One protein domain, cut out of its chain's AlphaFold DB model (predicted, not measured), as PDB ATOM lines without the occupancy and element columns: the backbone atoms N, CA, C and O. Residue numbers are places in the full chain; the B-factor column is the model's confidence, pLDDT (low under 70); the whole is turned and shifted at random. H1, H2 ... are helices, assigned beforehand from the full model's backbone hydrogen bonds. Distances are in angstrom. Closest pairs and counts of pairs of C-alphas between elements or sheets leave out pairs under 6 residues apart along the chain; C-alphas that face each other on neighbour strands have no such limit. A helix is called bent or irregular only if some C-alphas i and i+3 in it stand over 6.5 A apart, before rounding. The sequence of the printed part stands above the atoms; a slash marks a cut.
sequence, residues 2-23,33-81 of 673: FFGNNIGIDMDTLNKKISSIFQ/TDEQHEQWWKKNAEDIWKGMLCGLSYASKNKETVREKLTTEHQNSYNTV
ATOM      1  N   PHE A   2      12.452  21.701  36.612       43.50
ATOM      2  CA  PHE A   2      12.265  23.003  37.289       43.50
ATOM      3  C   PHE A   2      10.883  23.282  37.910       43.50
ATOM      4  O   PHE A   2      10.798  24.086  38.825       43.50
ATOM      5  N   PHE A   3       9.822  22.598  37.475       48.56
ATOM      6  CA  PHE A   3       8.483  22.688  38.078       48.56
ATOM      7  C   PHE A   3       8.259  21.739  39.276       48.56
ATOM      8  O   PHE A   3       7.113  21.494  39.633       48.56
ATOM      9  N   GLY A   4       9.297  21.086  39.815       45.31
ATOM     10  CA  GLY A   4       9.194  20.032  40.847       45.31
ATOM     11  C   GLY A   4       8.614  18.693  40.355       45.31
ATOM     12  O   GLY A   4       9.029  17.631  40.807       45.31
ATOM     13  N   ASN A   5       7.727  18.731  39.356       51.00
ATOM     14  CA  ASN A   5       6.988  17.602  38.778       51.00
ATOM     15  C   ASN A   5       7.849  16.652  37.908       51.00
ATOM     16  O   ASN A   5       7.512  16.403  36.749       51.00
ATOM     17  N   ASN A   6       8.989  16.165  38.412       52.81
ATOM     18  CA  ASN A   6       9.748  15.079  37.780       52.81
ATOM     19  C   ASN A   6       9.546  13.754  38.524       52.81
ATOM     20  O   ASN A   6       9.438  13.757  39.744       52.81
ATOM     21  N   ILE A   7       9.538  12.640  37.791       52.03
ATOM     22  CA  ILE A   7       9.252  11.294  38.318       52.03
ATOM     23  C   ILE A   7      10.479  10.390  38.102       52.03
ATOM     24  O   ILE A   7      10.386   9.334  37.488       52.03
ATOM     25  N   GLY A   8      11.651  10.869  38.528       50.62
ATOM     26  CA  GLY A   8      12.919  10.132  38.485       50.62
ATOM     27  C   GLY A   8      13.382   9.765  39.894       50.62
ATOM     28  O   GLY A   8      13.135  10.527  40.829       50.62
ATOM     29  N   ILE A   9      14.048   8.618  40.033       47.94
ATOM     30  CA  ILE A   9      14.291   7.957  41.327       47.94
ATOM     31  C   ILE A   9      15.195   8.795  42.260       47.94
ATOM     32  O   ILE A   9      14.834   8.989  43.417       47.94
ATOM     33  N   ASP A  10      16.277   9.413  41.762       52.50
ATOM     34  CA  ASP A  10      17.086  10.402  42.517       52.50
ATOM     35  C   ASP A  10      16.786  11.859  42.108       52.50
ATOM     36  O   ASP A  10      17.660  12.671  41.800       52.50
ATOM     37  N   MET A  11      15.503  12.224  42.076       58.28
ATOM     38  CA  MET A  11      15.113  13.633  41.941       58.28
ATOM     39  C   MET A  11      15.088  14.379  43.276       58.28
ATOM     40  O   MET A  11      14.960  15.601  43.285       58.28
ATOM     41  N   ASP A  12      15.208  13.687  44.407       62.53
ATOM     42  CA  ASP A  12      14.830  14.230  45.711       62.53
ATOM     43  C   ASP A  12      15.839  15.274  46.229       62.53
ATOM     44  O   ASP A  12      15.467  16.381  46.634       62.53
ATOM     45  N   THR A  13      17.140  14.986  46.114       68.81
ATOM     46  CA  THR A  13      18.230  15.935  46.425       68.81
ATOM     47  C   THR A  13      18.197  17.165  45.512       68.81
ATOM     48  O   THR A  13      18.455  18.292  45.946       68.81
ATOM     49  N   LEU A  14      17.853  16.963  44.239       67.25
ATOM     50  CA  LEU A  14      17.787  18.008  43.223       67.25
ATOM     51  C   LEU A  14      16.551  18.902  43.399       67.25
ATOM     52  O   LEU A  14      16.680  20.126  43.398       67.25
ATOM     53  N   ASN A  15      15.377  18.321  43.646       66.31
ATOM     54  CA  ASN A  15      14.138  19.043  43.942       66.31
ATOM     55  C   ASN A  15      14.280  19.906  45.206       66.31
ATOM     56  O   ASN A  15      13.813  21.045  45.217       66.31
ATOM     57  N   LYS A  16      14.991  19.425  46.238       70.12
ATOM     58  CA  LYS A  16      15.325  20.213  47.442       70.12
ATOM     59  C   LYS A  16      16.212  21.424  47.115       70.12
ATOM     60  O   LYS A  16      15.927  22.524  47.587       70.12
ATOM     61  N   LYS A  17      17.234  21.263  46.262       72.06
ATOM     62  CA  LYS A  17      18.109  22.367  45.802       72.06
ATOM     63  C   LYS A  17      17.390  23.366  44.884       72.06
ATOM     64  O   LYS A  17      17.606  24.566  45.008       72.06
ATOM     65  N   ILE A  18      16.510  22.900  43.996       69.81
ATOM     66  CA  ILE A  18      15.653  23.767  43.169       69.81
ATOM     67  C   ILE A  18      14.715  24.573  44.078       69.81
ATOM     68  O   ILE A  18      14.670  25.799  43.991       69.81
ATOM     69  N   SER A  19      14.041  23.901  45.017       68.81
ATOM     70  CA  SER A  19      13.122  24.542  45.963       68.81
ATOM     71  C   SER A  19      13.810  25.607  46.815       68.81
ATOM     72  O   SER A  19      13.233  26.670  47.012       68.81
ATOM     73  N   SER A  20      15.046  25.385  47.285       71.50
ATOM     74  CA  SER A  20      15.762  26.389  48.084       71.50
ATOM     75  C   SER A  20      16.196  27.615  47.269       71.50
ATOM     76  O   SER A  20      16.142  28.734  47.781       71.50
ATOM     77  N   ILE A  21      16.542  27.453  45.983       70.31
ATOM     78  CA  ILE A  21      16.805  28.579  45.066       70.31
ATOM     79  C   ILE A  21      15.560  29.468  44.934       70.31
ATOM     80  O   ILE A  21      15.670  30.689  45.059       70.31
ATOM     81  N   PHE A  22      14.373  28.880  44.755       66.19
ATOM     82  CA  PHE A  22      13.126  29.646  44.659       66.19
ATOM     83  C   PHE A  22      12.653  30.197  46.015       66.19
ATOM     84  O   PHE A  22      12.274  31.366  46.093       66.19
ATOM     85  N   GLN A  23      12.783  29.443  47.112       63.53
ATOM     86  CA  GLN A  23      12.467  29.913  48.471       63.53
ATOM     87  C   GLN A  23      13.315  31.120  48.898       63.53
ATOM     88  O   GLN A  23      12.810  32.007  49.584       63.53
ATOM     89  N   THR A  33       4.899  28.443  45.411       62.44
ATOM     90  CA  THR A  33       6.127  27.976  44.744       62.44
ATOM     91  C   THR A  33       5.878  27.568  43.283       62.44
ATOM     92  O   THR A  33       6.705  27.847  42.419       62.44
ATOM     93  N   ASP A  34       4.705  27.001  42.980       62.94
ATOM     94  CA  ASP A  34       4.306  26.627  41.615       62.94
ATOM     95  C   ASP A  34       4.199  27.851  40.685       62.94
ATOM     96  O   ASP A  34       4.689  27.818  39.555       62.94
ATOM     97  N   GLU A  35       3.626  28.961  41.165       66.62
ATOM     98  CA  GLU A  35       3.527  30.215  40.402       66.62
ATOM     99  C   GLU A  35       4.908  30.843  40.156       66.62
ATOM    100  O   GLU A  35       5.145  31.428  39.097       66.62
ATOM    101  N   GLN A  36       5.840  30.707  41.108       68.19
ATOM    102  CA  GLN A  36       7.225  31.162  40.948       68.19
ATOM    103  C   GLN A  36       7.962  30.346  39.875       68.19
ATOM    104  O   GLN A  36       8.630  30.928  39.015       68.19
ATOM    105  N   HIS A  37       7.796  29.018  39.869       68.69
ATOM    106  CA  HIS A  37       8.332  28.146  38.819       68.69
ATOM    107  C   HIS A  37       7.752  28.497  37.434       68.69
ATOM    108  O   HIS A  37       8.492  28.560  36.449       68.69
ATOM    109  N   GLU A  38       6.447  28.781  37.347       70.44
ATOM    110  CA  GLU A  38       5.780  29.177  36.099       70.44
ATOM    111  C   GLU A  38       6.286  30.525  35.559       70.44
ATOM    112  O   GLU A  38       6.625  30.631  34.377       70.44
ATOM    113  N   GLN A  39       6.386  31.549  36.413       75.81
ATOM    114  CA  GLN A  39       6.923  32.856  36.022       75.81
ATOM    115  C   GLN A  39       8.396  32.771  35.604       75.81
ATOM    116  O   GLN A  39       8.796  33.412  34.629       75.81
ATOM    117  N   TRP A  40       9.201  31.957  36.294       80.81
ATOM    118  CA  TRP A  40      10.594  31.736  35.915       80.81
ATOM    119  C   TRP A  40      10.706  31.049  34.553       80.81
ATOM    120  O   TRP A  40      11.486  31.506  33.718       80.81
ATOM    121  N   TRP A  41       9.908  30.013  34.276       80.00
ATOM    122  CA  TRP A  41       9.920  29.371  32.960       80.00
ATOM    123  C   TRP A  41       9.522  30.355  31.855       80.00
ATOM    124  O   TRP A  41      10.280  30.539  30.905       80.00
ATOM    125  N   LYS A  42       8.404  31.075  32.021       80.25
ATOM    126  CA  LYS A  42       7.937  32.090  31.056       80.25
ATOM    127  C   LYS A  42       8.968  33.183  30.766       80.25
ATOM    128  O   LYS A  42       8.976  33.721  29.666       80.25
ATOM    129  N   LYS A  43       9.840  33.506  31.729       85.19
ATOM    130  CA  LYS A  43      10.927  34.475  31.549       85.19
ATOM    131  C   LYS A  43      12.148  33.908  30.812       85.19
ATOM    132  O   LYS A  43      12.798  34.662  30.101       85.19
ATOM    133  N   ASN A  44      12.494  32.633  31.011       83.62
ATOM    134  CA  ASN A  44      13.793  32.083  30.587       83.62
ATOM    135  C   ASN A  44      13.709  31.050  29.445       83.62
ATOM    136  O   ASN A  44      14.735  30.743  28.841       83.62
ATOM    137  N   ALA A  45      12.528  30.504  29.128       82.44
ATOM    138  CA  ALA A  45      12.376  29.396  28.178       82.44
ATOM    139  C   ALA A  45      12.918  29.702  26.770       82.44
ATOM    140  O   ALA A  45      13.558  28.844  26.162       82.44
ATOM    141  N   GLU A  46      12.737  30.929  26.272       85.12
ATOM    142  CA  GLU A  46      13.280  31.317  24.966       85.12
ATOM    143  C   GLU A  46      14.811  31.319  24.934       85.12
ATOM    144  O   GLU A  46      15.403  30.934  23.928       85.12
ATOM    145  N   ASP A  47      15.461  31.759  26.012       84.62
ATOM    146  CA  ASP A  47      16.922  31.853  26.085       84.62
ATOM    147  C   ASP A  47      17.561  30.488  26.365       84.62
ATOM    148  O   ASP A  47      18.616  30.176  25.810       84.62
ATOM    149  N   ILE A  48      16.870  29.623  27.116       85.62
ATOM    150  CA  ILE A  48      17.188  28.193  27.226       85.62
ATOM    151  C   ILE A  48      17.135  27.537  25.837       85.62
ATOM    152  O   ILE A  48      18.084  26.858  25.445       85.62
ATOM    153  N   TRP A  49      16.080  27.789  25.055       85.06
ATOM    154  CA  TRP A  49      15.938  27.245  23.701       85.06
ATOM    155  C   TRP A  49      16.999  27.783  22.726       85.06
ATOM    156  O   TRP A  49      17.623  27.000  22.010       85.06
ATOM    157  N   LYS A  50      17.308  29.089  22.757       83.38
ATOM    158  CA  LYS A  50      18.451  29.674  22.020       83.38
ATOM    159  C   LYS A  50      19.774  29.007  22.425       83.38
ATOM    160  O   LYS A  50      20.613  28.747  21.563       83.38
ATOM    161  N   GLY A  51      19.949  28.684  23.709       84.44
ATOM    162  CA  GLY A  51      21.085  27.917  24.228       84.44
ATOM    163  C   GLY A  51      21.163  26.496  23.663       84.44
ATOM    164  O   GLY A  51      22.232  26.073  23.225       84.44
ATOM    165  N   MET A  52      20.038  25.782  23.587       84.62
ATOM    166  CA  MET A  52      19.959  24.441  22.990       84.62
ATOM    167  C   MET A  52      20.261  24.454  21.486       84.62
ATOM    168  O   MET A  52      21.061  23.646  21.022       84.62
ATOM    169  N   LEU A  53      19.696  25.403  20.730       83.38
ATOM    170  CA  LEU A  53      20.002  25.599  19.305       83.38
ATOM    171  C   LEU A  53      21.474  25.976  19.077       83.38
ATOM    172  O   LEU A  53      22.109  25.504  18.131       83.38
ATOM    173  N   CYS A  54      22.048  26.782  19.975       83.38
ATOM    174  CA  CYS A  54      23.479  27.054  19.988       83.38
ATOM    175  C   CYS A  54      24.282  25.767  20.225       83.38
ATOM    176  O   CYS A  54      25.239  25.532  19.494       83.38
ATOM    177  N   GLY A  55      23.884  24.910  21.169       83.75
ATOM    178  CA  GLY A  55      24.501  23.599  21.397       83.75
ATOM    179  C   GLY A  55      24.438  22.688  20.166       83.75
ATOM    180  O   GLY A  55      25.472  22.194  19.721       83.75
ATOM    181  N   LEU A  56      23.258  22.551  19.547       81.50
ATOM    182  CA  LEU A  56      23.045  21.752  18.333       81.50
ATOM    183  C   LEU A  56      23.980  22.166  17.184       81.50
ATOM    184  O   LEU A  56      24.479  21.313  16.450       81.50
ATOM    185  N   SER A  57      24.299  23.460  17.061       83.00
ATOM    186  CA  SER A  57      25.234  23.939  16.036       83.00
ATOM    187  C   SER A  57      26.641  23.322  16.130       83.00
ATOM    188  O   SER A  57      27.294  23.170  15.100       83.00
ATOM    189  N   TYR A  58      27.095  22.880  17.314       80.31
ATOM    190  CA  TYR A  58      28.416  22.259  17.490       80.31
ATOM    191  C   TYR A  58      28.516  20.836  16.921       80.31
ATOM    192  O   TYR A  58      29.634  20.377  16.684       80.31
ATOM    193  N   ALA A  59      27.385  20.175  16.641       77.88
ATOM    194  CA  ALA A  59      27.340  18.908  15.906       77.88
ATOM    195  C   ALA A  59      27.554  19.086  14.385       77.88
ATOM    196  O   ALA A  59      27.822  18.118  13.672       77.88
ATOM    197  N   SER A  60      27.469  20.320  13.869       78.25
ATOM    198  CA  SER A  60      27.772  20.641  12.471       78.25
ATOM    199  C   SER A  60      29.281  20.729  12.211       78.25
ATOM    200  O   SER A  60      30.055  21.207  13.040       78.25
ATOM    201  N   LYS A  61      29.698  20.372  10.988       80.06
ATOM    202  CA  LYS A  61      31.056  20.650  10.473       80.06
ATOM    203  C   LYS A  61      31.300  22.138  10.167       80.06
ATOM    204  O   LYS A  61      32.446  22.542  10.024       80.06
ATOM    205  N   ASN A  62      30.240  22.938  10.062       81.62
ATOM    206  CA  ASN A  62      30.282  24.396   9.948       81.62
ATOM    207  C   ASN A  62      29.340  24.964  11.018       81.62
ATOM    208  O   ASN A  62      28.120  25.012  10.823       81.62
ATOM    209  N   LYS A  63      29.908  25.282  12.183       84.06
ATOM    210  CA  LYS A  63      29.165  25.546  13.422       84.06
ATOM    211  C   LYS A  63      28.570  26.943  13.394       84.06
ATOM    212  O   LYS A  63      27.393  27.127  13.674       84.06
ATOM    213  N   GLU A  64      29.361  27.908  12.952       81.50
ATOM    214  CA  GLU A  64      29.057  29.333  12.919       81.50
ATOM    215  C   GLU A  64      27.898  29.622  11.954       81.50
ATOM    216  O   GLU A  64      26.910  30.237  12.350       81.50
ATOM    217  N   THR A  65      27.953  29.088  10.723       83.06
ATOM    218  CA  THR A  65      26.875  29.278   9.728       83.06
ATOM    219  C   THR A  65      25.581  28.559  10.131       83.06
ATOM    220  O   THR A  65      24.488  29.040   9.836       83.06
ATOM    221  N   VAL A  66      25.673  27.403  10.803       82.69
ATOM    222  CA  VAL A  66      24.486  26.692  11.308       82.69
ATOM    223  C   VAL A  66      23.888  27.408  12.519       82.69
ATOM    224  O   VAL A  66      22.674  27.575  12.576       82.69
ATOM    225  N   ARG A  67      24.716  27.898  13.448       81.56
ATOM    226  CA  ARG A  67      24.286  28.691  14.606       81.56
ATOM    227  C   ARG A  67      23.546  29.951  14.180       81.56
ATOM    228  O   ARG A  67      22.485  30.234  14.733       81.56
ATOM    229  N   GLU A  68      24.092  30.694  13.220       80.62
ATOM    230  CA  GLU A  68      23.470  31.916  12.709       80.62
ATOM    231  C   GLU A  68      22.069  31.618  12.164       80.62
ATOM    232  O   GLU A  68      21.103  32.208  12.642       80.62
ATOM    233  N   LYS A  69      21.922  30.629  11.274       82.44
ATOM    234  CA  LYS A  69      20.608  30.201  10.761       82.44
ATOM    235  C   LYS A  69      19.644  29.774  11.868       82.44
ATOM    236  O   LYS A  69      18.577  30.368  12.007       82.44
ATOM    237  N   LEU A  70      20.037  28.802  12.699       80.38
ATOM    238  CA  LEU A  70      19.171  28.255  13.750       80.38
ATOM    239  C   LEU A  70      18.671  29.339  14.717       80.38
ATOM    240  O   LEU A  70      17.525  29.279  15.145       80.38
ATOM    241  N   THR A  71      19.500  30.336  15.044       74.94
ATOM    242  CA  THR A  71      19.159  31.386  16.024       74.94
ATOM    243  C   THR A  71      18.551  32.668  15.437       74.94
ATOM    244  O   THR A  71      17.980  33.443  16.203       74.94
ATOM    245  N   THR A  72      18.638  32.909  14.121       74.38
ATOM    246  CA  THR A  72      18.088  34.122  13.466       74.38
ATOM    247  C   THR A  72      16.831  33.865  12.631       74.38
ATOM    248  O   THR A  72      16.027  34.778  12.438       74.38
ATOM    249  N   GLU A  73      16.612  32.638  12.155       75.75
ATOM    250  CA  GLU A  73      15.402  32.277  11.415       75.75
ATOM    251  C   GLU A  73      14.189  32.231  12.359       75.75
ATOM    252  O   GLU A  73      14.066  31.339  13.197       75.75
ATOM    253  N   HIS A  74      13.245  33.165  12.186       69.44
ATOM    254  CA  HIS A  74      12.041  33.276  13.025       69.44
ATOM    255  C   HIS A  74      11.225  31.980  13.153       69.44
ATOM    256  O   HIS A  74      10.538  31.814  14.151       69.44
ATOM    257  N   GLN A  75      11.299  31.061  12.184       70.38
ATOM    258  CA  GLN A  75      10.608  29.767  12.240       70.38
ATOM    259  C   GLN A  75      11.119  28.880  13.389       70.38
ATOM    260  O   GLN A  75      10.328  28.162  13.994       70.38
ATOM    261  N   ASN A  76      12.395  29.013  13.764       76.69
ATOM    262  CA  ASN A  76      13.036  28.249  14.835       76.69
ATOM    263  C   ASN A  76      12.805  28.858  16.237       76.69
ATOM    264  O   ASN A  76      13.368  28.369  17.216       76.69
ATOM    265  N   SER A  77      12.006  29.927  16.373       81.50
ATOM    266  CA  SER A  77      11.753  30.563  17.675       81.50
ATOM    267  C   SER A  77      10.864  29.702  18.588       81.50
ATOM    268  O   SER A  77      10.022  28.939  18.116       81.50
ATOM    269  N   TYR A  78      11.025  29.846  19.907       80.00
ATOM    270  CA  TYR A  78      10.372  28.999  20.919       80.00
ATOM    271  C   TYR A  78       8.835  28.941  20.797       80.00
ATOM    272  O   TYR A  78       8.242  27.886  21.009       80.00
ATOM    273  N   ASN A  79       8.200  30.050  20.399       81.81
ATOM    274  CA  ASN A  79       6.740  30.156  20.283       81.81
ATOM    275  C   ASN A  79       6.200  29.833  18.872       81.81
ATOM    276  O   ASN A  79       5.005  29.971  18.626       81.81
ATOM    277  N   THR A  80       7.068  29.470  17.919       81.44
ATOM    278  CA  THR A  80       6.700  29.254  16.502       81.44
ATOM    279  C   THR A  80       7.164  27.919  15.941       81.44
ATOM    280  O   THR A  80       6.552  27.423  15.000       81.44
ATOM    281  N   VAL A  81       8.246  27.350  16.477       83.44
ATOM    282  CA  VAL A  81       8.747  26.044  16.051       83.44
ATOM    283  C   VAL A  81       7.761  24.966  16.495       83.44
ATOM    284  O   VAL A  81       7.341  24.939  17.656       83.44
TER     285      VAL A  81
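Overview. This is residues 2 to 23 and 33 to 81 of the 673 residues of an uncharacterized protein of Plasmodium falciparum (isolate Camp / Malaysia) (UniProt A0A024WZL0). What is the shape? A bent helix, H2, spans an open, elongated frame: H1 makes a corner with its first arm, H2a, and H3 folds back along its second, H2b. What builds it? The printed part has 71 residues, with three named helices, H1, H2, H3 in order, and no named strand: all helix. It is loose, radius of gyration of the C-alphas 15.9 A, spanning 41 by 24 by 19 A.

Along the chain. Where is H2? Residues 33 to 57, by hydrogen bonds one helix, are bent: C-alphas 43 and 46 are 7.7 A apart. H2a is residues 33 to 43, 15.5 A; H2b is residues 46 to 57, 16.6 A. And the others? H1, residues 12 to 23, 16.1 A, begins at C-alpha (14.830, 14.230, 45.711); H3, residues 63 to 72, 14.0 A, ends at C-alpha (18.088, 34.122, 13.466).

Arrangement. How do the arms stand? At a steep tilt of 58 degrees; in H1, H2a, H2b and H3 every O i to N i+4 pair is within hydrogen-bond range. What touches them? H1 touches H2a with residues 19 to 23 alone, about perpendicular at 78 degrees, closest C-alphas Phe 22 and Gln 36, 7.1 A. H3 touches H2b as a hairpin, a shallow tilt of 28 degrees, closest C-alphas Ser 57 and Lys 63, 5.0 A.

Size, cuts and confidence. Any cut? Residues 24 to 32 are not printed, C-alphas 23 and 33 being 7.6 A apart. Where is confidence low? Residues 2 to 15, 18 to 19, 22 to 23, 33 to 37 and 74 are under 70.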